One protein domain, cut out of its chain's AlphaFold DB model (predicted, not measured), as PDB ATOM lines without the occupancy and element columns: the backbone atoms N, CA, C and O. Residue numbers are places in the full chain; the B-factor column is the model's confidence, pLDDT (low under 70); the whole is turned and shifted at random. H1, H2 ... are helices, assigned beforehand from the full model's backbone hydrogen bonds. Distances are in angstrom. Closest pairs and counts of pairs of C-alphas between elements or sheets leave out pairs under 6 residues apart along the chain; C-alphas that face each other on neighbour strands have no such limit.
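Overview. This is residues 239 to 354 of the 726 residues of the protein "Calcium/calmodulin-regulated receptor-like kinase 1 isoform X1" of Senna tora (UniProt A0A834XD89). Two rows of roughly aligned helices make a slab: H1, H3 and H5 side by side, and H2 and H4 running opposite to them, with H6 loosely beside H4; residues 254 to 259 stick out. The 116 printed residues hold six named helices, H1 to H6 in order, no named strand: all helix. It is compact, radius of gyration of the C-alphas 14.2 A, spans 44 by 33 by 22 A.

Arrangement. Start at H2, residues 262 to 279; its residues 273 to 278 alone touch H4, residues 306 to 318, closest C-alphas Val 277 and Ala 311, 4.5 A. The hub H3, residues 287 to 295, touches H5, residues 324 to 331, closest C-alphas Ala 291 and Ile 330, 5.7 A. H1, residues 242 to 254, touches H3 with residues 242 to 246 alone, closest C-alphas Leu 246 and Leu 293, 6.4 A. H6, residues 341 to 349, is close to H4 but not clearly touching, closest C-alphas Asp 306 and Leu 343, 7.0 A. O i to N i+4 pairs are within hydrogen-bond range throughout H1, H3, H4, H5 and H6, and 13 of 14 in H2.

Along the chain. Find C-alpha 242 at (201.860, 213.122, 215.177), where H1 begins its 17.9 A; H2 spans 25.6 A, H4 18.7 A, and H6 ends at C-alpha 349, (200.669, 238.907, 231.729).

Size, cuts and confidence. The C-alphas farthest apart, Phe 258 and Leu 351, are 44.0 A apart. The printed part has no cut and no long link; pLDDT is under 70 at residues 239 to 268 and 348 to 354.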
ATOM      1  N   ALA A 239     211.497 214.963 212.838       47.53
ATOM      2  CA  ALA A 239     210.072 214.996 212.493       47.53
ATOM      3  C   ALA A 239     209.308 213.895 213.245       47.53
ATOM      4  O   ALA A 239     209.620 212.712 213.109       47.53
ATOM      5  N   TYR A 240     208.297 214.279 214.026       58.94
ATOM      6  CA  TYR A 240     207.455 213.352 214.790       58.94
ATOM      7  C   TYR A 240     206.200 212.978 213.970       58.94
ATOM      8  O   TYR A 240     205.486 213.875 213.517       58.94
ATOM      9  N   ASP A 241     205.865 211.685 213.807       58.66
ATOM     10  CA  ASP A 241     204.571 211.273 213.212       58.66
ATOM     11  C   ASP A 241     203.428 211.447 214.227       58.66
ATOM     12  O   ASP A 241     202.908 210.503 214.830       58.66
ATOM     13  N   VAL A 242     203.029 212.706 214.397       65.12
ATOM     14  CA  VAL A 242     201.860 213.122 215.177       65.12
ATOM     15  C   VAL A 242     200.583 212.430 214.695       65.12
ATOM     16  O   VAL A 242     199.734 212.081 215.512       65.12
ATOM     17  N   GLY A 243     200.460 212.155 213.392       57.19
ATOM     18  CA  GLY A 243     199.301 211.467 212.833       57.19
ATOM     19  C   GLY A 243     199.156 210.032 213.349       57.19
ATOM     20  O   GLY A 243     198.035 209.576 213.568       57.19
ATOM     21  N   PHE A 244     200.257 209.308 213.565       59.03
ATOM     22  CA  PHE A 244     200.226 207.958 214.139       59.03
ATOM     23  C   PHE A 244     199.827 207.964 215.613       59.03
ATOM     24  O   PHE A 244     198.958 207.184 216.010       59.03
ATOM     25  N   VAL A 245     200.387 208.891 216.395       62.06
ATOM     26  CA  VAL A 245     200.017 209.082 217.805       62.06
ATOM     27  C   VAL A 245     198.532 209.429 217.926       62.06
ATOM     28  O   VAL A 245     197.812 208.779 218.683       62.06
ATOM     29  N   LEU A 246     198.045 210.379 217.119       61.66
ATOM     30  CA  LEU A 246     196.642 210.788 217.107       61.66
ATOM     31  C   LEU A 246     195.706 209.608 216.806       61.66
ATOM     32  O   LEU A 246     194.749 209.390 217.547       61.66
ATOM     33  N   ARG A 247     196.014 208.797 215.779       60.12
ATOM     34  CA  ARG A 247     195.230 207.596 215.425       60.12
ATOM     35  C   ARG A 247     195.120 206.613 216.594       60.12
ATOM     36  O   ARG A 247     194.044 206.072 216.827       60.12
ATOM     37  N   ILE A 248     196.199 206.387 217.343       57.62
ATOM     38  CA  ILE A 248     196.202 205.438 218.468       57.62
ATOM     39  C   ILE A 248     195.410 205.968 219.666       57.62
ATOM     40  O   ILE A 248     194.660 205.207 220.275       57.62
ATOM     41  N   VAL A 249     195.497 207.266 219.973       65.69
ATOM     42  CA  VAL A 249     194.676 207.863 221.040       65.69
ATOM     43  C   VAL A 249     193.199 207.912 220.637       65.69
ATOM     44  O   VAL A 249     192.344 207.590 221.454       65.69
ATOM     45  N   GLN A 250     192.886 208.202 219.370       64.12
ATOM     46  CA  GLN A 250     191.521 208.104 218.839       64.12
ATOM     47  C   GLN A 250     190.968 206.676 218.943       64.12
ATOM     48  O   GLN A 250     189.827 206.508 219.357       64.12
ATOM     49  N   ILE A 251     191.757 205.641 218.632       55.44
ATOM     50  CA  ILE A 251     191.350 204.240 218.833       55.44
ATOM     51  C   ILE A 251     191.098 203.958 220.323       55.44
ATOM     52  O   ILE A 251     190.048 203.422 220.669       55.44
ATOM     53  N   PHE A 252     192.009 204.376 221.209       60.22
ATOM     54  CA  PHE A 252     191.853 204.205 222.657       60.22
ATOM     55  C   PHE A 252     190.602 204.905 223.214       60.22
ATOM     56  O   PHE A 252     189.982 204.377 224.127       60.22
ATOM     57  N   VAL A 253     190.217 206.068 222.681       62.19
ATOM     58  CA  VAL A 253     189.025 206.818 223.118       62.19
ATOM     59  C   VAL A 253     187.730 206.274 222.495       62.19
ATOM     60  O   VAL A 253     186.709 206.215 223.177       62.19
ATOM     61  N   ASN A 254     187.756 205.859 221.224       55.34
ATOM     62  CA  ASN A 254     186.554 205.469 220.477       55.34
ATOM     63  C   ASN A 254     186.080 204.032 220.754       55.34
ATOM     64  O   ASN A 254     184.895 203.758 220.595       55.34
ATOM     65  N   GLU A 255     186.944 203.125 221.221       50.19
ATOM     66  CA  GLU A 255     186.557 201.763 221.654       50.19
ATOM     67  C   GLU A 255     185.876 201.752 223.053       50.19
ATOM     68  O   GLU A 255     185.778 200.720 223.720       50.19
ATOM     69  N   GLY A 256     185.408 202.916 223.524       43.72
ATOM     70  CA  GLY A 256     184.935 203.172 224.888       43.72
ATOM     71  C   GLY A 256     183.644 202.474 225.334       43.72
ATOM     72  O   GLY A 256     183.317 202.565 226.518       43.72
ATOM     73  N   ASP A 257     182.949 201.743 224.456       39.06
ATOM     74  CA  ASP A 257     181.784 200.917 224.828       39.06
ATOM     75  C   ASP A 257     182.144 199.834 225.866       39.06
ATOM     76  O   ASP A 257     181.314 199.468 226.697       39.06
ATOM     77  N   PHE A 258     183.405 199.382 225.906       39.12
ATOM     78  CA  PHE A 258     183.922 198.483 226.951       39.12
ATOM     79  C   PHE A 258     184.495 199.216 228.183       39.12
ATOM     80  O   PHE A 258     185.433 198.746 228.824       39.12
ATOM     81  N   GLY A 259     183.897 200.351 228.563       46.38
ATOM     82  CA  GLY A 259     183.965 200.874 229.934       46.38
ATOM     83  C   GLY A 259     185.369 201.227 230.436       46.38
ATOM     84  O   GLY A 259     185.755 200.809 231.530       46.38
ATOM     85  N   ILE A 260     186.125 202.005 229.651       52.44
ATOM     86  CA  ILE A 260     187.480 202.472 229.994       52.44
ATOM     87  C   ILE A 260     187.487 203.076 231.404       52.44
ATOM     88  O   ILE A 260     186.781 204.044 231.700       52.44
ATOM     89  N   SER A 261     188.320 202.532 232.291       57.28
ATOM     90  CA  SER A 261     188.413 203.032 233.660       57.28
ATOM     91  C   SER A 261     189.060 204.416 233.677       57.28
ATOM     92  O   SER A 261     190.112 204.642 233.076       57.28
ATOM     93  N   LEU A 262     188.474 205.339 234.444       59.16
ATOM     94  CA  LEU A 262     188.957 206.716 234.606       59.16
ATOM     95  C   LEU A 262     190.443 206.786 235.020       59.16
ATOM     96  O   LEU A 262     191.140 207.737 234.676       59.16
ATOM     97  N   ILE A 263     190.951 205.761 235.716       55.34
ATOM     98  CA  ILE A 263     192.369 205.629 236.094       55.34
ATOM     99  C   ILE A 263     193.265 205.452 234.853       55.34
ATOM    100  O   ILE A 263     194.360 206.008 234.794       55.34
ATOM    101  N   GLN A 264     192.802 204.694 233.859       56.28
ATOM    102  CA  GLN A 264     193.510 204.409 232.608       56.28
ATOM    103  C   GLN A 264     193.542 205.666 231.732       56.28
ATOM    104  O   GLN A 264     194.611 206.103 231.309       56.28
ATOM    105  N   LEU A 265     192.380 206.306 231.562       64.00
ATOM    106  CA  LEU A 265     192.229 207.542 230.796       64.00
ATOM    107  C   LEU A 265     193.116 208.670 231.366       64.00
ATOM    108  O   LEU A 265     193.824 209.341 230.616       64.00
ATOM    109  N   LYS A 266     193.191 208.806 232.699       65.44
ATOM    110  CA  LYS A 266     194.107 209.736 233.389       65.44
ATOM    111  C   LYS A 266     195.596 209.432 233.170       65.44
ATOM    112  O   LYS A 266     196.397 210.366 233.126       65.44
ATOM    113  N   ARG A 267     195.996 208.160 233.017       62.94
ATOM    114  CA  ARG A 267     197.388 207.786 232.679       62.94
ATOM    115  C   ARG A 267     197.736 208.177 231.241       62.94
ATOM    116  O   ARG A 267     198.748 208.841 231.035       62.94
ATOM    117  N   VAL A 268     196.880 207.830 230.275       64.62
ATOM    118  CA  VAL A 268     197.053 208.201 228.853       64.62
ATOM    119  C   VAL A 268     197.072 209.723 228.679       64.62
ATOM    120  O   VAL A 268     197.849 210.246 227.887       64.62
ATOM    121  N   THR A 269     196.300 210.447 229.490       73.31
ATOM    122  CA  THR A 269     196.289 211.916 229.508       73.31
ATOM    123  C   THR A 269     197.617 212.514 229.960       73.31
ATOM    124  O   THR A 269     198.187 213.319 229.236       73.31
ATOM    125  N   LYS A 270     198.182 212.065 231.090       71.50
ATOM    126  CA  LYS A 270     199.491 212.559 231.571       71.50
ATOM    127  C   LYS A 270     200.639 212.235 230.608       71.50
ATOM    128  O   LYS A 270     201.603 212.992 230.520       71.50
ATOM    129  N   LEU A 271     200.516 211.140 229.857       70.19
ATOM    130  CA  LEU A 271     201.392 210.824 228.731       70.19
ATOM    131  C   LEU A 271     201.213 211.823 227.572       70.19
ATOM    132  O   LEU A 271     202.200 212.395 227.117       70.19
ATOM    133  N   MET A 272     199.985 212.071 227.111       79.44
ATOM    134  CA  MET A 272     199.731 213.006 226.005       79.44
ATOM    135  C   MET A 272     200.102 214.450 226.333       79.44
ATOM    136  O   MET A 272     200.722 215.109 225.506       79.44
ATOM    137  N   ASP A 273     199.820 214.920 227.547       80.38
ATOM    138  CA  ASP A 273     200.225 216.256 227.989       80.38
ATOM    139  C   ASP A 273     201.764 216.376 228.099       80.38
ATOM    140  O   ASP A 273     202.314 217.449 227.859       80.38
ATOM    141  N   SER A 274     202.483 215.271 228.353       72.44
ATOM    142  CA  SER A 274     203.957 215.225 228.285       72.44
ATOM    143  C   SER A 274     204.487 215.204 226.843       72.44
ATOM    144  O   SER A 274     205.457 215.893 226.539       72.44
ATOM    145  N   PHE A 275     203.849 214.453 225.938       76.50
ATOM    146  CA  PHE A 275     204.192 214.422 224.508       76.50
ATOM    147  C   PHE A 275     203.956 215.782 223.834       76.50
ATOM    148  O   PHE A 275     204.780 216.235 223.046       76.50
ATOM    149  N   LEU A 276     202.875 216.474 224.201       79.12
ATOM    150  CA  LEU A 276     202.561 217.827 223.740       79.12
ATOM    151  C   LEU A 276     203.663 218.842 224.077       79.12
ATOM    152  O   LEU A 276     203.977 219.682 223.239       79.12
ATOM    153  N   VAL A 277     204.277 218.753 225.263       77.06
ATOM    154  CA  VAL A 277     205.408 219.619 225.652       77.06
ATOM    155  C   VAL A 277     206.670 219.322 224.828       77.06
ATOM    156  O   VAL A 277     207.405 220.253 224.508       77.06
ATOM    157  N   GLU A 278     206.899 218.062 224.451       76.69
ATOM    158  CA  GLU A 278     208.042 217.629 223.628       76.69
ATOM    159  C   GLU A 278     207.916 218.075 222.158       76.69
ATOM    160  O   GLU A 278     208.912 218.477 221.562       76.69
ATOM    161  N   VAL A 279     206.710 218.046 221.566       78.31
ATOM    162  CA  VAL A 279     206.506 218.414 220.144       78.31
ATOM    163  C   VAL A 279     206.161 219.887 219.908       78.31
ATOM    164  O   VAL A 279     206.352 220.383 218.799       78.31
ATOM    165  N   ALA A 280     205.687 220.618 220.923       81.38
ATOM    166  CA  ALA A 280     205.374 222.047 220.811       81.38
ATOM    167  C   ALA A 280     206.523 222.950 220.290       81.38
ATOM    168  O   ALA A 280     206.213 223.943 219.628       81.38
ATOM    169  N   PRO A 281     207.820 222.662 220.540       82.12
ATOM    170  CA  PRO A 281     208.929 223.430 219.972       82.12
ATOM    171  C   PRO A 281     209.192 223.213 218.471       82.12
ATOM    172  O   PRO A 281     210.001 223.952 217.914       82.12
ATOM    173  N   ASP A 282     208.585 222.214 217.811       77.88
ATOM    174  CA  ASP A 282     208.876 221.901 216.402       77.88
ATOM    175  C   ASP A 282     208.281 222.971 215.455       77.88
ATOM    176  O   ASP A 282     207.053 223.092 215.352       77.88
ATOM    177  N   PRO A 283     209.106 223.733 214.704       77.44
ATOM    178  CA  PRO A 283     208.623 224.734 213.750       77.44
ATOM    179  C   PRO A 283     207.939 224.126 212.511       77.44
ATOM    180  O   PRO A 283     207.413 224.869 211.684       77.44
ATOM    181  N   ARG A 284     207.942 222.795 212.343       75.19
ATOM    182  CA  ARG A 284     207.316 222.083 211.213       75.19
ATOM    183  C   ARG A 284     205.954 221.469 211.549       75.19
ATOM    184  O   ARG A 284     205.227 221.081 210.630       75.19
ATOM    185  N   LEU A 285     205.589 221.402 212.831       81.06
ATOM    186  CA  LEU A 285     204.302 220.883 213.295       81.06
ATOM    187  C   LEU A 285     203.157 221.834 212.915       81.06
ATOM    188  O   LEU A 285     203.167 223.005 213.302       81.06
ATOM    189  N   LYS A 286     202.158 221.355 212.160       84.19
ATOM    190  CA  LYS A 286     201.117 222.235 211.597       84.19
ATOM    191  C   LYS A 286     200.047 222.612 212.632       84.19
ATOM    192  O   LYS A 286     199.761 221.815 213.528       84.19
ATOM    193  N   PRO A 287     199.357 223.756 212.459       84.50
ATOM    194  CA  PRO A 287     198.424 224.270 213.466       84.50
ATOM    195  C   PRO A 287     197.215 223.357 213.674       84.50
ATOM    196  O   PRO A 287     196.735 223.199 214.792       84.50
ATOM    197  N   PHE A 288     196.755 222.711 212.599       81.75
ATOM    198  CA  PHE A 288     195.701 221.698 212.639       81.75
ATOM    199  C   PHE A 288     196.136 220.441 213.414       81.75
ATOM    200  O   PHE A 288     195.406 219.978 214.279       81.75
ATOM    201  N   GLU A 289     197.347 219.939 213.158       80.81
ATOM    202  CA  GLU A 289     197.891 218.726 213.791       80.81
ATOM    203  C   GLU A 289     198.100 218.938 215.306       80.81
ATOM    204  O   GLU A 289     197.784 218.061 216.109       80.81
ATOM    205  N   PHE A 290     198.546 220.133 215.712       87.62
ATOM    206  CA  PHE A 290     198.620 220.525 217.123       87.62
ATOM    207  C   PHE A 290     197.231 220.724 217.758       87.62
ATOM    208  O   PHE A 290     196.999 220.276 218.882       87.62
ATOM    209  N   ALA A 291     196.285 221.344 217.038       84.12
ATOM    210  CA  ALA A 291     194.914 221.533 217.511       84.12
ATOM    211  C   ALA A 291     194.173 220.200 217.729       84.12
ATOM    212  O   ALA A 291     193.446 220.071 218.710       84.12
ATOM    213  N   GLU A 292     194.396 219.187 216.885       81.69
ATOM    214  CA  GLU A 292     193.852 217.845 217.115       81.69
ATOM    215  C   GLU A 292     194.471 217.181 218.359       81.69
ATOM    216  O   GLU A 292     193.729 216.648 219.186       81.69
ATOM    217  N   LEU A 293     195.799 217.256 218.551       82.50
ATOM    218  CA  LEU A 293     196.480 216.672 219.721       82.50
ATOM    219  C   LEU A 293     195.974 217.231 221.061       82.50
ATOM    220  O   LEU A 293     195.835 216.477 222.025       82.50
ATOM    221  N   ILE A 294     195.695 218.534 221.154       85.62
ATOM    222  CA  ILE A 294     195.189 219.123 222.406       85.62
ATOM    223  C   ILE A 294     193.731 218.713 222.688       85.62
ATOM    224  O   ILE A 294     193.379 218.509 223.854       85.62
ATOM    225  N   THR A 295     192.903 218.507 221.652       83.81
ATOM    226  CA  THR A 295     191.473 218.159 221.794       83.81
ATOM    227  C   THR A 295     191.146 216.661 221.792       83.81
ATOM    228  O   THR A 295     190.029 216.304 222.154       83.81
ATOM    229  N   VAL A 296     192.070 215.772 221.402       80.56
ATOM    230  CA  VAL A 296     191.802 214.322 221.231       80.56
ATOM    231  C   VAL A 296     191.373 213.595 222.519       80.56
ATOM    232  O   VAL A 296     190.766 212.528 222.454       80.56
ATOM    233  N   LEU A 297     191.662 214.169 223.692       79.12
ATOM    234  CA  LEU A 297     191.245 213.653 224.997       79.12
ATOM    235  C   LEU A 297     190.244 214.605 225.674       79.12
ATOM    236  O   LEU A 297     190.472 215.819 225.685       79.12
ATOM    237  N   PRO A 298     189.168 214.078 226.289       78.62
ATOM    238  CA  PRO A 298     188.145 214.902 226.917       78.62
ATOM    239  C   PRO A 298     188.678 215.606 228.170       78.62
ATOM    240  O   PRO A 298     189.453 215.041 228.941       78.62
ATOM    241  N   ASP A 299     188.182 216.820 228.427       75.44
ATOM    242  CA  ASP A 299     188.504 217.613 229.622       75.44
ATOM    243  C   ASP A 299     188.366 216.804 230.930       75.44
ATOM    244  O   ASP A 299     189.216 216.910 231.811       75.44
ATOM    245  N   SER A 300     187.359 215.930 231.042       73.31
ATOM    246  CA  SER A 300     187.119 215.078 232.218       73.31
ATOM    247  C   SER A 300     188.277 214.134 232.577       73.31
ATOM    248  O   SER A 300     188.347 213.653 233.711       73.31
ATOM    249  N   ALA A 301     189.203 213.885 231.648       73.75
ATOM    250  CA  ALA A 301     190.417 213.114 231.883       73.75
ATOM    251  C   ALA A 301     191.567 213.944 232.487       73.75
ATOM    252  O   ALA A 301     192.428 213.391 233.176       73.75
ATOM    253  N   ARG A 302     191.579 215.265 232.260       81.44
ATOM    254  CA  ARG A 302     192.612 216.190 232.743       81.44
ATOM    255  C   ARG A 302     192.301 216.665 234.159       81.44
ATOM    256  O   ARG A 302     191.291 217.323 234.409       81.44
ATOM    257  N   GLU A 303     193.204 216.339 235.084       78.31
ATOM    258  CA  GLU A 303     193.162 216.783 236.489       78.31
ATOM    259  C   GLU A 303     193.714 218.211 236.671       78.31
ATOM    260  O   GLU A 303     193.370 218.885 237.635       78.31
ATOM    261  N   SER A 304     194.552 218.669 235.739       82.81
ATOM    262  CA  SER A 304     195.108 220.022 235.634       82.81
ATOM    263  C   SER A 304     195.393 220.307 234.155       82.81
ATOM    264  O   SER A 304     195.596 219.373 233.379       82.81
ATOM    265  N   HIS A 305     195.385 221.579 233.761       85.00
ATOM    266  CA  HIS A 305     195.737 222.037 232.412       85.00
ATOM    267  C   HIS A 305     197.133 222.694 232.358       85.00
ATOM    268  O   HIS A 305     197.485 223.315 231.358       85.00
ATOM    269  N   ASP A 306     197.947 222.553 233.408       85.62
ATOM    270  CA  ASP A 306     199.234 223.243 233.548       85.62
ATOM    271  C   ASP A 306     200.244 222.856 232.451       85.62
ATOM    272  O   ASP A 306     200.801 223.730 231.789       85.62
ATOM    273  N   GLN A 307     200.445 221.554 232.201       82.31
ATOM    274  CA  GLN A 307     201.315 221.076 231.113       82.31
ATOM    275  C   GLN A 307     200.766 221.447 229.729       82.31
ATOM    276  O   GLN A 307     201.529 221.850 228.852       82.31
ATOM    277  N   LEU A 308     199.441 221.387 229.557       85.88
ATOM    278  CA  LEU A 308     198.767 221.765 228.317       85.88
ATOM    279  C   LEU A 308     199.005 223.250 227.988       85.88
ATOM    280  O   LEU A 308     199.394 223.575 226.870       85.88
ATOM    281  N   TYR A 309     198.862 224.143 228.974       85.69
ATOM    282  CA  TYR A 309     199.168 225.566 228.811       85.69
ATOM    283  C   TYR A 309     200.643 225.817 228.481       85.69
ATOM    284  O   TYR A 309     200.927 226.647 227.622       85.69
ATOM    285  N   LEU A 310     201.582 225.095 229.106       85.19
ATOM    286  CA  LEU A 310     203.013 225.225 228.796       85.19
ATOM    287  C   LEU A 310     203.338 224.791 227.357       85.19
ATOM    288  O   LEU A 310     204.091 225.484 226.674       85.19
ATOM    289  N   ALA A 311     202.733 223.703 226.870       86.19
ATOM    290  CA  ALA A 311     202.847 223.287 225.471       86.19
ATOM    291  C   ALA A 311     202.243 224.331 224.514       86.19
ATOM    292  O   ALA A 311     202.875 224.710 223.531       86.19
ATOM    293  N   MET A 312     201.047 224.846 224.813       87.31
ATOM    294  CA  MET A 312     200.379 225.869 223.996       87.31
ATOM    295  C   MET A 312     201.163 227.189 223.953       87.31
ATOM    296  O   MET A 312     201.333 227.763 222.884       87.31
ATOM    297  N   ASP A 313     201.673 227.660 225.092       85.12
ATOM    298  CA  ASP A 313     202.499 228.868 225.191       85.12
ATOM    299  C   ASP A 313     203.819 228.719 224.415       85.12
ATOM    300  O   ASP A 313     204.227 229.648 223.720       85.12
ATOM    301  N   MET A 314     204.456 227.542 224.458       87.00
ATOM    302  CA  MET A 314     205.639 227.246 223.643       87.00
ATOM    303  C   MET A 314     205.310 227.224 222.142       87.00
ATOM    304  O   MET A 314     205.975 227.902 221.358       87.00
ATOM    305  N   TYR A 315     204.252 226.511 221.743       86.69
ATOM    306  CA  TYR A 315     203.840 226.400 220.343       86.69
ATOM    307  C   TYR A 315     203.496 227.770 219.745       86.69
ATOM    308  O   TYR A 315     204.017 228.136 218.694       86.69
ATOM    309  N   LEU A 316     202.702 228.587 220.446       86.31
ATOM    310  CA  LEU A 316     202.329 229.933 219.996       86.31
ATOM    311  C   LEU A 316     203.519 230.918 219.952       86.31
ATOM    312  O   LEU A 316     203.455 231.906 219.221       86.31
ATOM    313  N   LYS A 317     204.606 230.662 220.698       85.62
ATOM    314  CA  LYS A 317     205.862 231.435 220.623       85.62
ATOM    315  C   LYS A 317     206.721 231.054 219.418       85.62
ATOM    316  O   LYS A 317     207.304 231.943 218.802       85.62
ATOM    317  N   VAL A 318     206.801 229.766 219.080       86.00
ATOM    318  CA  VAL A 318     207.521 229.286 217.884       86.00
ATOM    319  C   VAL A 318     206.752 229.656 216.612       86.00
ATOM    320  O   VAL A 318     207.325 230.187 215.661       86.00
ATOM    321  N   HIS A 319     205.433 229.461 216.612       85.94
ATOM    322  CA  HIS A 319     204.548 229.687 215.469       85.94
ATOM    323  C   HIS A 319     203.957 231.105 215.465       85.94
ATOM    324  O   HIS A 319     202.748 231.314 215.397       85.94
ATOM    325  N   ALA A 320     204.822 232.123 215.500       80.38
ATOM    326  CA  ALA A 320     204.405 233.532 215.532       80.38
ATOM    327  C   ALA A 320     203.563 233.979 214.308       80.38
ATOM    328  O   ALA A 320     202.827 234.963 214.391       80.38
ATOM    329  N   GLY A 321     203.651 233.257 213.182       80.81
ATOM    330  CA  GLY A 321     202.944 233.547 211.926       80.81
ATOM    331  C   GLY A 321     201.492 233.050 211.827       80.81
ATOM    332  O   GLY A 321     200.891 233.197 210.767       80.81
ATOM    333  N   LEU A 322     200.934 232.450 212.885       82.56
ATOM    334  CA  LEU A 322     199.553 231.942 212.907       82.56
ATOM    335  C   LEU A 322     198.505 233.037 212.656       82.56
ATOM    336  O   LEU A 322     198.642 234.168 213.137       82.56
ATOM    337  N   SER A 323     197.395 232.675 212.008       83.06
ATOM    338  CA  SER A 323     196.213 233.539 211.941       83.06
ATOM    339  C   SER A 323     195.488 233.614 213.290       83.06
ATOM    340  O   SER A 323     195.507 232.669 214.083       83.06
ATOM    341  N   GLU A 324     194.765 234.710 213.543       76.25
ATOM    342  CA  GLU A 324     193.968 234.865 214.774       76.25
ATOM    343  C   GLU A 324     192.915 233.758 214.949       76.25
ATOM    344  O   GLU A 324     192.593 233.386 216.075       76.25
ATOM    345  N   LYS A 325     192.426 233.163 213.850       76.06
ATOM    346  CA  LYS A 325     191.508 232.015 213.889       76.06
ATOM    347  C   LYS A 325     192.191 230.746 214.408       76.06
ATOM    348  O   LYS A 325     191.597 230.014 215.191       76.06
ATOM    349  N   GLU A 326     193.427 230.479 213.994       79.56
ATOM    350  CA  GLU A 326     194.195 229.326 214.481       79.56
ATOM    351  C   GLU A 326     194.611 229.523 215.942       79.56
ATOM    352  O   GLU A 326     194.444 228.610 216.750       79.56
ATOM    353  N   LYS A 327     195.039 230.739 216.313       78.94
ATOM    354  CA  LYS A 327     195.301 231.109 217.713       78.94
ATOM    355  C   LYS A 327     194.055 230.932 218.581       78.94
ATOM    356  O   LYS A 327     194.153 230.336 219.648       78.94
ATOM    357  N   MET A 328     192.882 231.391 218.130       76.81
ATOM    358  CA  MET A 328     191.611 231.162 218.829       76.81
ATOM    359  C   MET A 328     191.304 229.673 218.990       76.81
ATOM    360  O   MET A 328     191.056 229.240 220.111       76.81
ATOM    361  N   ASN A 329     191.357 228.885 217.909       76.69
ATOM    362  CA  ASN A 329     191.095 227.442 217.959       76.69
ATOM    363  C   ASN A 329     191.989 226.725 218.985       76.69
ATOM    364  O   ASN A 329     191.501 225.880 219.729       76.69
ATOM    365  N   ILE A 330     193.273 227.095 219.052       80.88
ATOM    366  CA  ILE A 330     194.212 226.580 220.053       80.88
ATOM    367  C   ILE A 330     193.792 227.038 221.460       80.88
ATOM    368  O   ILE A 330     193.594 226.204 222.342       80.88
ATOM    369  N   CYS A 331     193.578 228.341 221.676       78.75
ATOM    370  CA  CYS A 331     193.170 228.906 222.970       78.75
ATOM    371  C   CYS A 331     191.873 228.298 223.538       78.75
ATOM    372  O   CYS A 331     191.776 228.110 224.750       78.75
ATOM    373  N   PHE A 332     190.887 227.970 222.694       77.94
ATOM    374  CA  PHE A 332     189.599 227.412 223.129       77.94
ATOM    375  C   PHE A 332     189.692 226.008 223.752       77.94
ATOM    376  O   PHE A 332     188.760 225.600 224.443       77.94
ATOM    377  N   ALA A 333     190.802 225.281 223.578       77.88
ATOM    378  CA  ALA A 333     191.021 223.990 224.238       77.88
ATOM    379  C   ALA A 333     191.385 224.109 225.738       77.88
ATOM    380  O   ALA A 333     191.445 223.098 226.446       77.88
ATOM    381  N   LEU A 334     191.658 225.320 226.245       81.44
ATOM    382  CA  LEU A 334     192.177 225.524 227.596       81.44
ATOM    383  C   LEU A 334     191.073 225.788 228.631       81.44
ATOM    384  O   LEU A 334     190.458 226.852 228.657       81.44
ATOM    385  N   ASN A 335     190.876 224.843 229.554       80.81
ATOM    386  CA  ASN A 335     190.011 225.038 230.713       80.81
ATOM    387  C   ASN A 335     190.725 225.865 231.801       80.81
ATOM    388  O   ASN A 335     191.551 225.349 232.557       80.81
ATOM    389  N   TYR A 336     190.378 227.150 231.896       76.38
ATOM    390  CA  TYR A 336     190.970 228.091 232.853       76.38
ATOM    391  C   TYR A 336     190.724 227.735 234.331       76.38
ATOM    392  O   TYR A 336     191.512 228.146 235.180       76.38
ATOM    393  N   GLU A 337     189.685 226.954 234.658       74.56
ATOM    394  CA  GLU A 337     189.409 226.519 236.041       74.56
ATOM    395  C   GLU A 337     190.409 225.463 236.545       74.56
ATOM    396  O   GLU A 337     190.518 225.234 237.748       74.56
ATOM    397  N   LYS A 338     191.160 224.826 235.634       80.19
ATOM    398  CA  LYS A 338     192.123 223.750 235.923       80.19
ATOM    399  C   LYS A 338     193.587 224.189 235.885       80.19
ATOM    400  O   LYS A 338     194.480 223.339 235.870       80.19
ATOM    401  N   LEU A 339     193.838 225.494 235.846       80.31
ATOM    402  CA  LEU A 339     195.178 226.074 235.887       80.31
ATOM    403  C   LEU A 339     195.587 226.423 237.319       80.31
ATOM    404  O   LEU A 339     194.808 227.001 238.078       80.31
ATOM    405  N   SER A 340     196.842 226.155 237.675       78.06
ATOM    406  CA  SER A 340     197.410 226.677 238.918       78.06
ATOM    407  C   SER A 340     197.458 228.213 238.937       78.06
ATOM    408  O   SER A 340     197.633 228.886 237.917       78.06
ATOM    409  N   ALA A 341     197.360 228.796 240.135       74.88
ATOM    410  CA  ALA A 341     197.353 230.250 240.327       74.88
ATOM    411  C   ALA A 341     198.649 230.960 239.867       74.88
ATOM    412  O   ALA A 341     198.649 232.179 239.685       74.88
ATOM    413  N   GLU A 342     199.748 230.223 239.667       76.25
ATOM    414  CA  GLU A 342     200.963 230.735 239.020       76.25
ATOM    415  C   GLU A 342     200.741 230.910 237.511       76.25
ATOM    416  O   GLU A 342     200.954 231.997 236.973       76.25
ATOM    417  N   LEU A 343     200.226 229.882 236.831       76.62
ATOM    418  CA  LEU A 343     200.009 229.916 235.385       76.62
ATOM    419  C   LEU A 343     198.847 230.829 234.981       76.62
ATOM    420  O   LEU A 343     198.949 231.495 233.954       76.62
ATOM    421  N   VAL A 344     197.817 230.993 235.821       71.38
ATOM    422  CA  VAL A 344     196.806 232.054 235.640       71.38
ATOM    423  C   VAL A 344     197.452 233.448 235.691       71.38
ATOM    424  O   VAL A 344     197.146 234.305 234.863       71.38
ATOM    425  N   ARG A 345     198.406 233.691 236.604       71.25
ATOM    426  CA  ARG A 345     199.168 234.954 236.630       71.25
ATOM    427  C   ARG A 345     200.107 235.100 235.429       71.25
ATOM    428  O   ARG A 345     200.293 236.227 234.967       71.25
ATOM    429  N   HIS A 346     200.674 234.006 234.917       76.00
ATOM    430  CA  HIS A 346     201.463 234.015 233.683       76.00
ATOM    431  C   HIS A 346     200.589 234.389 232.475       76.00
ATOM    432  O   HIS A 346     200.913 235.340 231.771       76.00
ATOM    433  N   LEU A 347     199.440 233.728 232.299       71.00
ATOM    434  CA  LEU A 347     198.459 233.971 231.235       71.00
ATOM    435  C   LEU A 347     197.993 235.432 231.184       71.00
ATOM    436  O   LEU A 347     198.025 236.052 230.124       71.00
ATOM    437  N   THR A 348     197.615 236.022 232.324       63.97
ATOM    438  CA  THR A 348     197.151 237.422 232.367       63.97
ATOM    439  C   THR A 348     198.219 238.395 231.848       63.97
ATOM    440  O   THR A 348     197.895 239.349 231.133       63.97
ATOM    441  N   ARG A 349     199.495 238.127 232.164       64.31
ATOM    442  CA  ARG A 349     200.669 238.907 231.729       64.31
ATOM    443  C   ARG A 349     201.120 238.591 230.299       64.31
ATOM    444  O   ARG A 349     201.789 239.421 229.691       64.31
ATOM    445  N   ASN A 350     200.771 237.423 229.766       66.69
ATOM    446  CA  ASN A 350     201.171 236.983 228.436       66.69
ATOM    447  C   ASN A 350     200.499 237.848 227.355       66.69
ATOM    448  O   ASN A 350     199.297 238.105 227.420       66.69
ATOM    449  N   LEU A 351     201.266 238.320 226.372       55.84
ATOM    450  CA  LEU A 351     200.763 239.145 225.263       55.84
ATOM    451  C   LEU A 351     200.387 238.313 224.026       55.84
ATOM    452  O   LEU A 351     199.723 238.828 223.135       55.84
ATOM    453  N   VAL A 352     200.782 237.035 223.983       56.06
ATOM    454  CA  VAL A 352     200.505 236.119 222.861       56.06
ATOM    455  C   VAL A 352     199.037 235.659 222.849       56.06
ATOM    456  O   VAL A 352     198.477 235.378 221.793       56.06
ATOM    457  N   PHE A 353     198.388 235.640 224.017       56.88
ATOM    458  CA  PHE A 353     196.953 235.396 224.155       56.88
ATOM    459  C   PHE A 353     196.198 236.722 223.979       56.88
ATOM    460  O   PHE A 353     196.337 237.636 224.799       56.88
ATOM    461  N   SER A 354     195.437 236.822 222.884       46.25
ATOM    462  CA  SER A 354     194.754 238.048 222.448       46.25
ATOM    463  C   SER A 354     193.761 238.590 223.488       46.25
ATOM    464  O   SER A 354     193.252 237.863 224.342       46.25
TER     465      SER A 354